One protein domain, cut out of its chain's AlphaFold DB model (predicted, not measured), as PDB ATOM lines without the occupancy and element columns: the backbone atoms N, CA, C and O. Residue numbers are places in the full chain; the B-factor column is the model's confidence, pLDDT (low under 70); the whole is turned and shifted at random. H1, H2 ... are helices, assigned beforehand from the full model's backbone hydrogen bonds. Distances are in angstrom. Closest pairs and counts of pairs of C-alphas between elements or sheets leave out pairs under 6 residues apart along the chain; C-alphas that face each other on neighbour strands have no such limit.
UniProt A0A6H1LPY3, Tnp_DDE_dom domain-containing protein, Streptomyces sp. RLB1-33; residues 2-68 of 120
ATOM      1  N   THR A   2      28.841 -26.039  49.635       66.19
ATOM      2  CA  THR A   2      29.928 -26.990  49.340       66.19
ATOM      3  C   THR A   2      29.488 -27.860  48.173       66.19
ATOM      4  O   THR A   2      28.356 -28.342  48.158       66.19
ATOM      5  N   ALA A   3      30.346 -27.996  47.167       76.69
ATOM      6  CA  ALA A   3      30.033 -28.781  45.987       76.69
ATOM      7  C   ALA A   3      29.815 -30.259  46.382       76.69
ATOM      8  O   ALA A   3      30.569 -30.767  47.215       76.69
ATOM      9  N   PRO A   4      28.815 -30.959  45.812       83.50
ATOM     10  CA  PRO A   4      28.560 -32.364  46.136       83.50
ATOM     11  C   PRO A   4      29.780 -33.221  45.788       83.50
ATOM     12  O   PRO A   4      30.453 -32.941  44.793       83.50
ATOM     13  N   THR A   5      30.077 -34.254  46.578       86.88
ATOM     14  CA  THR A   5      31.148 -35.210  46.253       86.88
ATOM     15  C   THR A   5      30.702 -36.162  45.141       86.88
ATOM     16  O   THR A   5      29.506 -36.304  44.881       86.88
ATOM     17  N   ASN A   6      31.647 -36.849  44.488       84.88
ATOM     18  CA  ASN A   6      31.297 -37.875  43.497       84.88
ATOM     19  C   ASN A   6      30.424 -38.974  44.113       84.88
ATOM     20  O   ASN A   6      29.446 -39.373  43.495       84.88
ATOM     21  N   GLU A   7      30.697 -39.364  45.360       87.19
ATOM     22  CA  GLU A   7      29.858 -40.296  46.117       87.19
ATOM     23  C   GLU A   7      28.409 -39.799  46.247       87.19
ATOM     24  O   GLU A   7      27.470 -40.562  46.032       87.19
ATOM     25  N   ASN A   8      28.186 -38.505  46.512       85.69
ATOM     26  CA  ASN A   8      26.826 -37.957  46.565       85.69
ATOM     27  C   ASN A   8      26.119 -38.022  45.200       85.69
ATOM     28  O   ASN A   8      24.909 -38.264  45.132       85.69
ATOM     29  N   LEU A   9      26.860 -37.800  44.113       87.81
ATOM     30  CA  LEU A   9      26.316 -37.819  42.755       87.81
ATOM     31  C   LEU A   9      25.989 -39.240  42.277       87.81
ATOM     32  O   LEU A   9      25.031 -39.401  41.527       87.81
ATOM     33  N   THR A  10      26.733 -40.253  42.729       88.25
ATOM     34  CA  THR A  10      26.599 -41.647  42.265       88.25
ATOM     35  C   THR A  10      25.945 -42.596  43.267       88.25
ATOM     36  O   THR A  10      25.719 -43.754  42.925       88.25
ATOM     37  N   ALA A  11      25.638 -42.151  44.489       89.19
ATOM     38  CA  ALA A  11      24.988 -42.994  45.494       89.19
ATOM     39  C   ALA A  11      23.684 -43.643  44.962       89.19
ATOM     40  O   ALA A  11      22.960 -43.023  44.177       89.19
ATOM     41  N   PRO A  12      23.330 -44.857  45.406       88.75
ATOM     42  CA  PRO A  12      22.071 -45.485  45.021       88.75
ATOM     43  C   PRO A  12      20.866 -44.651  45.488       88.75
ATOM     44  O   PRO A  12      20.986 -43.795  46.368       88.75
ATOM     45  N   GLY A  13      19.702 -44.871  44.879       84.31
ATOM     46  CA  GLY A  13      18.453 -44.211  45.257       84.31
ATOM     47  C   GLY A  13      17.709 -43.591  44.074       84.31
ATOM     48  O   GLY A  13      18.066 -43.845  42.922       84.31
ATOM     49  N   PRO A  14      16.667 -42.787  44.349       84.38
ATOM     50  CA  PRO A  14      15.865 -42.168  43.306       84.38
ATOM     51  C   PRO A  14      16.700 -41.205  42.465       84.38
ATOM     52  O   PRO A  14      17.662 -40.589  42.946       84.38
ATOM     53  N   ASP A  15      16.293 -41.072  41.204       86.00
ATOM     54  CA  ASP A  15      16.911 -40.148  40.267       86.00
ATOM     55  C   ASP A  15      16.863 -38.714  40.811       86.00
ATOM     56  O   ASP A  15      15.831 -38.230  41.286       86.00
ATOM     57  N   ARG A  16      18.009 -38.035  40.781       86.19
ATOM     58  CA  ARG A  16      18.198 -36.759  41.466       86.19
ATOM     59  C   ARG A  16      19.011 -35.789  40.638       86.19
ATOM     60  O   ARG A  16      20.045 -36.127  40.071       86.19
ATOM     61  N   LEU A  17      18.549 -34.544  40.638       89.25
ATOM     62  CA  LEU A  17      19.200 -33.422  39.979       89.25
ATOM     63  C   LEU A  17      19.828 -32.510  41.045       89.25
ATOM     64  O   LEU A  17      19.130 -31.766  41.743       89.25
ATOM     65  N   ILE A  18      21.148 -32.613  41.212       89.50
ATOM     66  CA  ILE A  18      21.905 -31.945  42.281       89.50
ATOM     67  C   ILE A  18      22.787 -30.856  41.676       89.50
ATOM     68  O   ILE A  18      23.612 -31.141  40.817       89.50
ATOM     69  N   ALA A  19      22.669 -29.626  42.176       88.88
ATOM     70  CA  ALA A  19      23.560 -28.533  41.798       88.88
ATOM     71  C   ALA A  19      25.024 -28.858  42.125       88.88
ATOM     72  O   ALA A  19      25.363 -29.169  43.267       88.88
ATOM     73  N   THR A  20      25.897 -28.751  41.126       90.56
ATOM     74  CA  THR A  20      27.326 -29.081  41.235       90.56
ATOM     75  C   THR A  20      28.192 -27.922  41.740       90.56
ATOM     76  O   THR A  20      29.368 -28.144  42.029       90.56
ATOM     77  N   GLY A  21      27.622 -26.723  41.903       87.62
ATOM     78  CA  GLY A  21      28.302 -25.495  42.325       87.62
ATOM     79  C   GLY A  21      27.313 -24.371  42.663       87.62
ATOM     80  O   GLY A  21      26.103 -24.606  42.732       87.62
ATOM     81  N   ASN A  22      27.805 -23.150  42.903       83.62
ATOM     82  CA  ASN A  22      26.924 -21.992  43.092       83.62
ATOM     83  C   ASN A  22      26.420 -21.484  41.734       83.62
ATOM     84  O   ASN A  22      27.028 -21.755  40.707       83.62
ATOM     85  N   SER A  23      25.366 -20.665  41.723       81.62
ATOM     86  CA  SER A  23      24.769 -20.163  40.474       81.62
ATOM     87  C   SER A  23      25.741 -19.424  39.550       81.62
ATOM     88  O   SER A  23      25.514 -19.398  38.351       81.62
ATOM     89  N   ARG A  24      26.811 -18.822  40.092       82.12
ATOM     90  CA  ARG A  24      27.851 -18.149  39.295       82.12
ATOM     91  C   ARG A  24      28.840 -19.118  38.632       82.12
ATOM     92  O   ARG A  24      29.505 -18.735  37.684       82.12
ATOM     93  N   ASP A  25      28.951 -20.325  39.182       82.69
ATOM     94  CA  ASP A  25      29.876 -21.378  38.749       82.69
ATOM     95  C   ASP A  25      29.174 -22.381  37.814       82.69
ATOM     96  O   ASP A  25      29.809 -23.274  37.260       82.69
ATOM     97  N   LEU A  26      27.847 -22.274  37.691       83.31
ATOM     98  CA  LEU A  26      27.021 -23.145  36.870       83.31
ATOM     99  C   LEU A  26      26.725 -22.479  35.522       83.31
ATOM    100  O   LEU A  26      26.490 -21.267  35.483       83.31
ATOM    101  N   PRO A  27      26.662 -23.270  34.438       84.19
ATOM    102  CA  PRO A  27      26.118 -22.818  33.167       84.19
ATOM    103  C   PRO A  27      24.728 -22.215  33.328       84.19
ATOM    104  O   PRO A  27      23.975 -22.559  34.253       84.19
ATOM    105  N   ARG A  28      24.361 -21.331  32.401       83.69
ATOM    106  CA  ARG A  28      23.003 -20.798  32.381       83.69
ATOM    107  C   ARG A  28      22.040 -21.948  32.108       83.69
ATOM    108  O   ARG A  28      22.281 -22.833  31.296       83.69
ATOM    109  N   LEU A  29      20.922 -21.940  32.821       78.44
ATOM    110  CA  LEU A  29      19.875 -22.928  32.609       78.44
ATOM    111  C   LEU A  29      19.320 -22.780  31.184       78.44
ATOM    112  O   LEU A  29      18.886 -21.690  30.812       78.44
ATOM    113  N   GLY A  30      19.325 -23.865  30.411       72.19
ATOM    114  CA  GLY A  30      18.973 -23.865  28.990       72.19
ATOM    115  C   GLY A  30      20.132 -23.526  28.044       72.19
ATOM    116  O   GLY A  30      19.885 -23.331  26.858       72.19
ATOM    117  N   GLU A  31      21.366 -23.419  28.542       82.00
ATOM    118  CA  GLU A  31      22.565 -23.261  27.714       82.00
ATOM    119  C   GLU A  31      22.936 -24.583  27.033       82.00
ATOM    120  O   GLU A  31      23.005 -25.630  27.682       82.00
ATOM    121  N   ASP A  32      23.191 -24.532  25.724       79.31
ATOM    122  CA  ASP A  32      23.717 -25.673  24.980       79.31
ATOM    123  C   ASP A  32      25.227 -25.787  25.212       79.31
ATOM    124  O   ASP A  32      26.016 -24.980  24.721       79.31
ATOM    125  N   LEU A  33      25.623 -26.795  25.988       84.44
ATOM    126  CA  LEU A  33      27.024 -27.096  26.285       84.44
ATOM    127  C   LEU A  33      27.690 -27.978  25.217       84.44
ATOM    128  O   LEU A  33      28.825 -28.416  25.407       84.44
ATOM    129  N   GLY A  34      26.997 -28.275  24.116       84.94
ATOM    130  CA  GLY A  34      27.464 -29.192  23.087       84.94
ATOM    131  C   GLY A  34      27.413 -30.653  23.536       84.94
ATOM    132  O   GLY A  34      26.696 -31.028  24.465       84.94
ATOM    133  N   LEU A  35      28.173 -31.513  22.857       86.69
ATOM    134  CA  LEU A  35      28.176 -32.949  23.133       86.69
ATOM    135  C   LEU A  35      28.880 -33.263  24.456       86.69
ATOM    136  O   LEU A  35      30.006 -32.836  24.699       86.69
ATOM    137  N   LEU A  36      28.221 -34.065  25.292       88.56
ATOM    138  CA  LEU A  36      28.810 -34.596  26.514       88.56
ATOM    139  C   LEU A  36      29.909 -35.619  26.155       88.56
ATOM    140  O   LEU A  36      29.606 -36.595  25.463       88.56
ATOM    141  N   PRO A  37      31.159 -35.445  26.629       87.88
ATOM    142  CA  PRO A  37      32.223 -36.420  26.399       87.88
ATOM    143  C   PRO A  37      31.867 -37.801  26.963       87.88
ATOM    144  O   PRO A  37      31.266 -37.915  28.034       87.88
ATOM    145  N   SER A  38      32.255 -38.871  26.267       86.69
ATOM    146  CA  SER A  38      31.944 -40.250  26.675       86.69
ATOM    147  C   SER A  38      32.588 -40.651  28.009       86.69
ATOM    148  O   SER A  38      32.027 -41.447  28.765       86.69
ATOM    149  N   ASP A  39      33.745 -40.074  28.314       89.81
ATOM    150  CA  ASP A  39      34.541 -40.267  29.527       89.81
ATOM    151  C   ASP A  39      34.260 -39.208  30.610       89.81
ATOM    152  O   ASP A  39      34.951 -39.162  31.627       89.81
ATOM    153  N   ALA A  40      33.218 -38.384  30.434       88.06
ATOM    154  CA  ALA A  40      32.856 -37.342  31.387       88.06
ATOM    155  C   ALA A  40      32.609 -37.912  32.793       88.06
ATOM    156  O   ALA A  40      31.875 -38.894  32.967       88.06
ATOM    157  N   ASP A  41      33.169 -37.245  33.803       90.75
ATOM    158  CA  ASP A  41      32.982 -37.594  35.207       90.75
ATOM    159  C   ASP A  41      31.549 -37.300  35.698       90.75
ATOM    160  O   ASP A  41      30.761 -36.596  35.057       90.75
ATOM    161  N   ALA A  42      31.180 -37.847  36.862       90.69
ATOM    162  CA  ALA A  42      29.825 -37.715  37.406       90.69
ATOM    163  C   ALA A  42      29.390 -36.247  37.573       90.69
ATOM    164  O   ALA A  42      28.225 -35.908  37.343       90.69
ATOM    165  N   ARG A  43      30.331 -35.364  37.935       90.44
ATOM    166  CA  ARG A  43      30.081 -33.928  38.067       90.44
ATOM    167  C   ARG A  43      29.760 -33.294  36.720       90.44
ATOM    168  O   ARG A  43      28.753 -32.599  36.627       90.44
ATOM    169  N   THR A  44      30.562 -33.544  35.689       90.69
ATOM    170  CA  THR A  44      30.352 -33.000  34.341       90.69
ATOM    171  C   THR A  44      29.023 -33.474  33.771       90.69
ATOM    172  O   THR A  44      28.244 -32.654  33.286       90.69
ATOM    173  N   ARG A  45      28.694 -34.764  33.927       91.62
ATOM    174  CA  ARG A  45      27.390 -35.312  33.517       91.62
ATOM    175  C   ARG A  45      26.223 -34.602  34.211       91.62
ATOM    176  O   ARG A  45      25.246 -34.245  33.557       91.62
ATOM    177  N   MET A  46      26.324 -34.356  35.520       92.81
ATOM    178  CA  MET A  46      25.286 -33.651  36.282       92.81
ATOM    179  C   MET A  46      25.165 -32.176  35.877       92.81
ATOM    180  O   MET A  46      24.054 -31.675  35.730       92.81
ATOM    181  N   THR A  47      26.287 -31.488  35.659       91.56
ATOM    182  CA  THR A  47      26.309 -30.104  35.162       91.56
ATOM    183  C   THR A  47      25.652 -29.999  33.786       91.56
ATOM    184  O   THR A  47      24.824 -29.117  33.572       91.56
ATOM    185  N   HIS A  48      25.956 -30.928  32.881       92.12
ATOM    186  CA  HIS A  48      25.352 -30.978  31.549       92.12
ATOM    187  C   HIS A  48      23.845 -31.220  31.621       92.12
ATOM    188  O   HIS A  48      23.048 -30.493  31.028       92.12
ATOM    189  N   ARG A  49      23.432 -32.146  32.489       91.44
ATOM    190  CA  ARG A  49      22.019 -32.390  32.767       91.44
ATOM    191  C   ARG A  49      21.313 -31.162  33.345       91.44
ATOM    192  O   ARG A  49      20.197 -30.879  32.924       91.44
ATOM    193  N   LEU A  50      21.931 -30.425  34.272       90.44
ATOM    194  CA  LEU A  50      21.381 -29.179  34.826       90.44
ATOM    195  C   LEU A  50      21.185 -28.098  33.756       90.44
ATOM    196  O   LEU A  50      20.205 -27.359  33.831       90.44
ATOM    197  N   ALA A  51      22.104 -28.009  32.793       90.12
ATOM    198  CA  ALA A  51      22.058 -27.026  31.717       90.12
ATOM    199  C   ALA A  51      20.989 -27.346  30.662       90.12
ATOM    200  O   ALA A  51      20.422 -26.423  30.086       90.12
ATOM    201  N   SER A  52      20.654 -28.625  30.457       90.06
ATOM    202  CA  SER A  52      19.599 -29.030  29.517       90.06
ATOM    203  C   SER A  52      18.246 -28.366  29.818       90.06
ATOM    204  O   SER A  52      17.929 -28.064  30.969       90.06
ATOM    205  N   THR A  53      17.405 -28.178  28.796       88.00
ATOM    206  CA  THR A  53      16.071 -27.564  28.943       88.00
ATOM    207  C   THR A  53      15.192 -28.299  29.962       88.00
ATOM    208  O   THR A  53      14.524 -27.666  30.788       88.00
ATOM    209  N   ASP A  54      15.236 -29.631  29.957       87.88
ATOM    210  CA  ASP A  54      14.470 -30.464  30.887       87.88
ATOM    211  C   ASP A  54      15.012 -30.356  32.313       87.88
ATOM    212  O   ASP A  54      14.246 -30.160  33.264       87.88
ATOM    213  N   GLY A  55      16.338 -30.410  32.477       89.12
ATOM    214  CA  GLY A  55      16.986 -30.238  33.775       89.12
ATOM    215  C   GLY A  55      16.740 -28.852  34.363       89.12
ATOM    216  O   GLY A  55      16.361 -28.739  35.527       89.12
ATOM    217  N   ALA A  56      16.844 -27.805  33.550       87.19
ATOM    218  CA  ALA A  56      16.506 -26.436  33.917       87.19
ATOM    219  C   ALA A  56      15.063 -26.315  34.421       87.19
ATOM    220  O   ALA A  56      14.807 -25.728  35.480       87.19
ATOM    221  N   THR A  57      14.116 -26.904  33.690       88.44
ATOM    222  CA  THR A  57      12.693 -26.890  34.045       88.44
ATOM    223  C   THR A  57      12.442 -27.629  35.359       88.44
ATOM    224  O   THR A  57      11.763 -27.104  36.249       88.44
ATOM    225  N   LEU A  58      13.027 -28.817  35.523       87.81
ATOM    226  CA  LEU A  58      12.913 -29.612  36.744       87.81
ATOM    227  C   LEU A  58      13.554 -28.900  37.946       87.81
ATOM    228  O   LEU A  58      12.948 -28.807  39.016       87.81
ATOM    229  N   TYR A  59      14.748 -28.336  37.767       87.25
ATOM    230  CA  TYR A  59      15.472 -27.628  38.819       87.25
ATOM    231  C   TYR A  59      14.719 -26.375  39.281       87.25
ATOM    232  O   TYR A  59      14.622 -26.112  40.480       87.25
ATOM    233  N   LYS A  60      14.089 -25.641  38.355       84.31
ATOM    234  CA  LYS A  60      13.250 -24.480  38.684       84.31
ATOM    235  C   LYS A  60      12.038 -24.861  39.545       84.31
ATOM    236  O   LYS A  60      11.701 -24.126  40.474       84.31
ATOM    237  N   ARG A  61      11.416 -26.023  39.306       85.44
ATOM    238  CA  ARG A  61      10.300 -26.533  40.136       85.44
ATOM    239  C   ARG A  61      10.723 -26.833  41.577       85.44
ATOM    240  O   ARG A  61       9.930 -26.645  42.502       85.44
ATOM    241  N   ARG A  62      11.977 -27.247  41.795       80.25
ATOM    242  CA  ARG A  62      12.502 -27.533  43.139       80.25
ATOM    243  C   ARG A  62      12.450 -26.305  44.047       80.25
ATOM    244  O   ARG A  62      12.030 -26.436  45.196       80.25
ATOM    245  N   ALA A  63      12.830 -25.131  43.538       72.88
ATOM    246  CA  ALA A  63      12.787 -23.886  44.307       72.88
ATOM    247  C   ALA A  63      11.367 -23.607  44.835       72.88
ATOM    248  O   ALA A  63      11.176 -23.393  46.028       72.88
ATOM    249  N   ALA A  64      10.352 -23.743  43.977       80.69
ATOM    250  CA  ALA A  64       8.955 -23.548  44.366       80.69
ATOM    251  C   ALA A  64       8.465 -24.550  45.433       80.69
ATOM    252  O   ALA A  64       7.545 -24.243  46.184       80.69
ATOM    253  N   THR A  65       9.078 -25.733  45.520       84.06
ATOM    254  CA  THR A  65       8.674 -26.786  46.466       84.06
ATOM    255  C   THR A  65       9.340 -26.627  47.838       84.06
ATOM    256  O   THR A  65       8.716 -26.898  48.866       84.06
ATOM    257  N   VAL A  66      10.603 -26.186  47.874       84.12
ATOM    258  CA  VAL A  66      11.377 -26.068  49.124       84.12
ATOM    259  C   VAL A  66      11.064 -24.788  49.902       84.12
ATOM    260  O   VAL A  66      11.043 -24.812  51.134       84.12
ATOM    261  N   GLU A  67      10.766 -23.681  49.220       88.88
ATOM    262  CA  GLU A  67      10.495 -22.405  49.894       88.88
ATOM    263  C   GLU A  67       9.282 -22.458  50.841       88.88
ATOM    264  O   GLU A  67       9.408 -22.014  51.986       88.88
ATOM    265  N   PRO A  68       8.140 -23.079  50.477       89.31
ATOM    266  CA  PRO A  68       7.018 -23.243  51.400       89.31
ATOM    267  C   PRO A  68       7.370 -24.051  52.653       89.31
ATOM    268  O   PRO A  68       6.873 -23.754  53.739       89.31
TER     269      PRO A  68
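What this domain is: This is residues 2 to 68 of the 120 residues of the protein "Tnp_DDE_dom domain-containing protein" of Streptomyces sp. RLB1-33 (UniProt A0A6H1LPY3). A short helix, H1, leads into a long link, residues 11 to 41, that wraps round H2; H2 then makes a corner with H3, whose residues 63 to 68 stick out. The 67 printed residues hold three named helices, H1, H2, H3 in chain order, and no named strand; the class is all helix, with 31 residues in named elements, under half. The whole is compact, with a radius of gyration of the C-alphas of 12.0 A, and spans 39 by 28 by 21 A.

How they stand to each other: H1, residues 6 to 10, touches H2, residues 42 to 51; their closest C-alphas, of Asn 6 and Ala 42, are 6.3 A apart. H3, residues 53 to 68, touches H2 only at the corner, and only just, with 3 pairs of C-alphas within 8 A, through its residues 55 to 59 alone; the closest C-alphas, of Arg 49 and Gly 55, are 5.6 A apart. Their lines are about perpendicular, at 87 degrees. H1 and H3 are apart. Every O i to N i+4 pair is within hydrogen-bond range in H1 and H2, and 9 of 12 in H3.

Where its parts are: H1 begins at C-alpha 6 (31.297, -37.875, 43.497). H2 measures 14.4 A and H3 24.6 A, ending at C-alpha 68 (7.018, -23.243, 51.400).

The domain as a whole: The C-alphas farthest apart, of Asp 39 and Pro 68, are 39.1 A apart. The printed part has no cut; H1 to H2 is a long link, H2 to H3 a tight one. Residue 2 alone has pLDDT under 70.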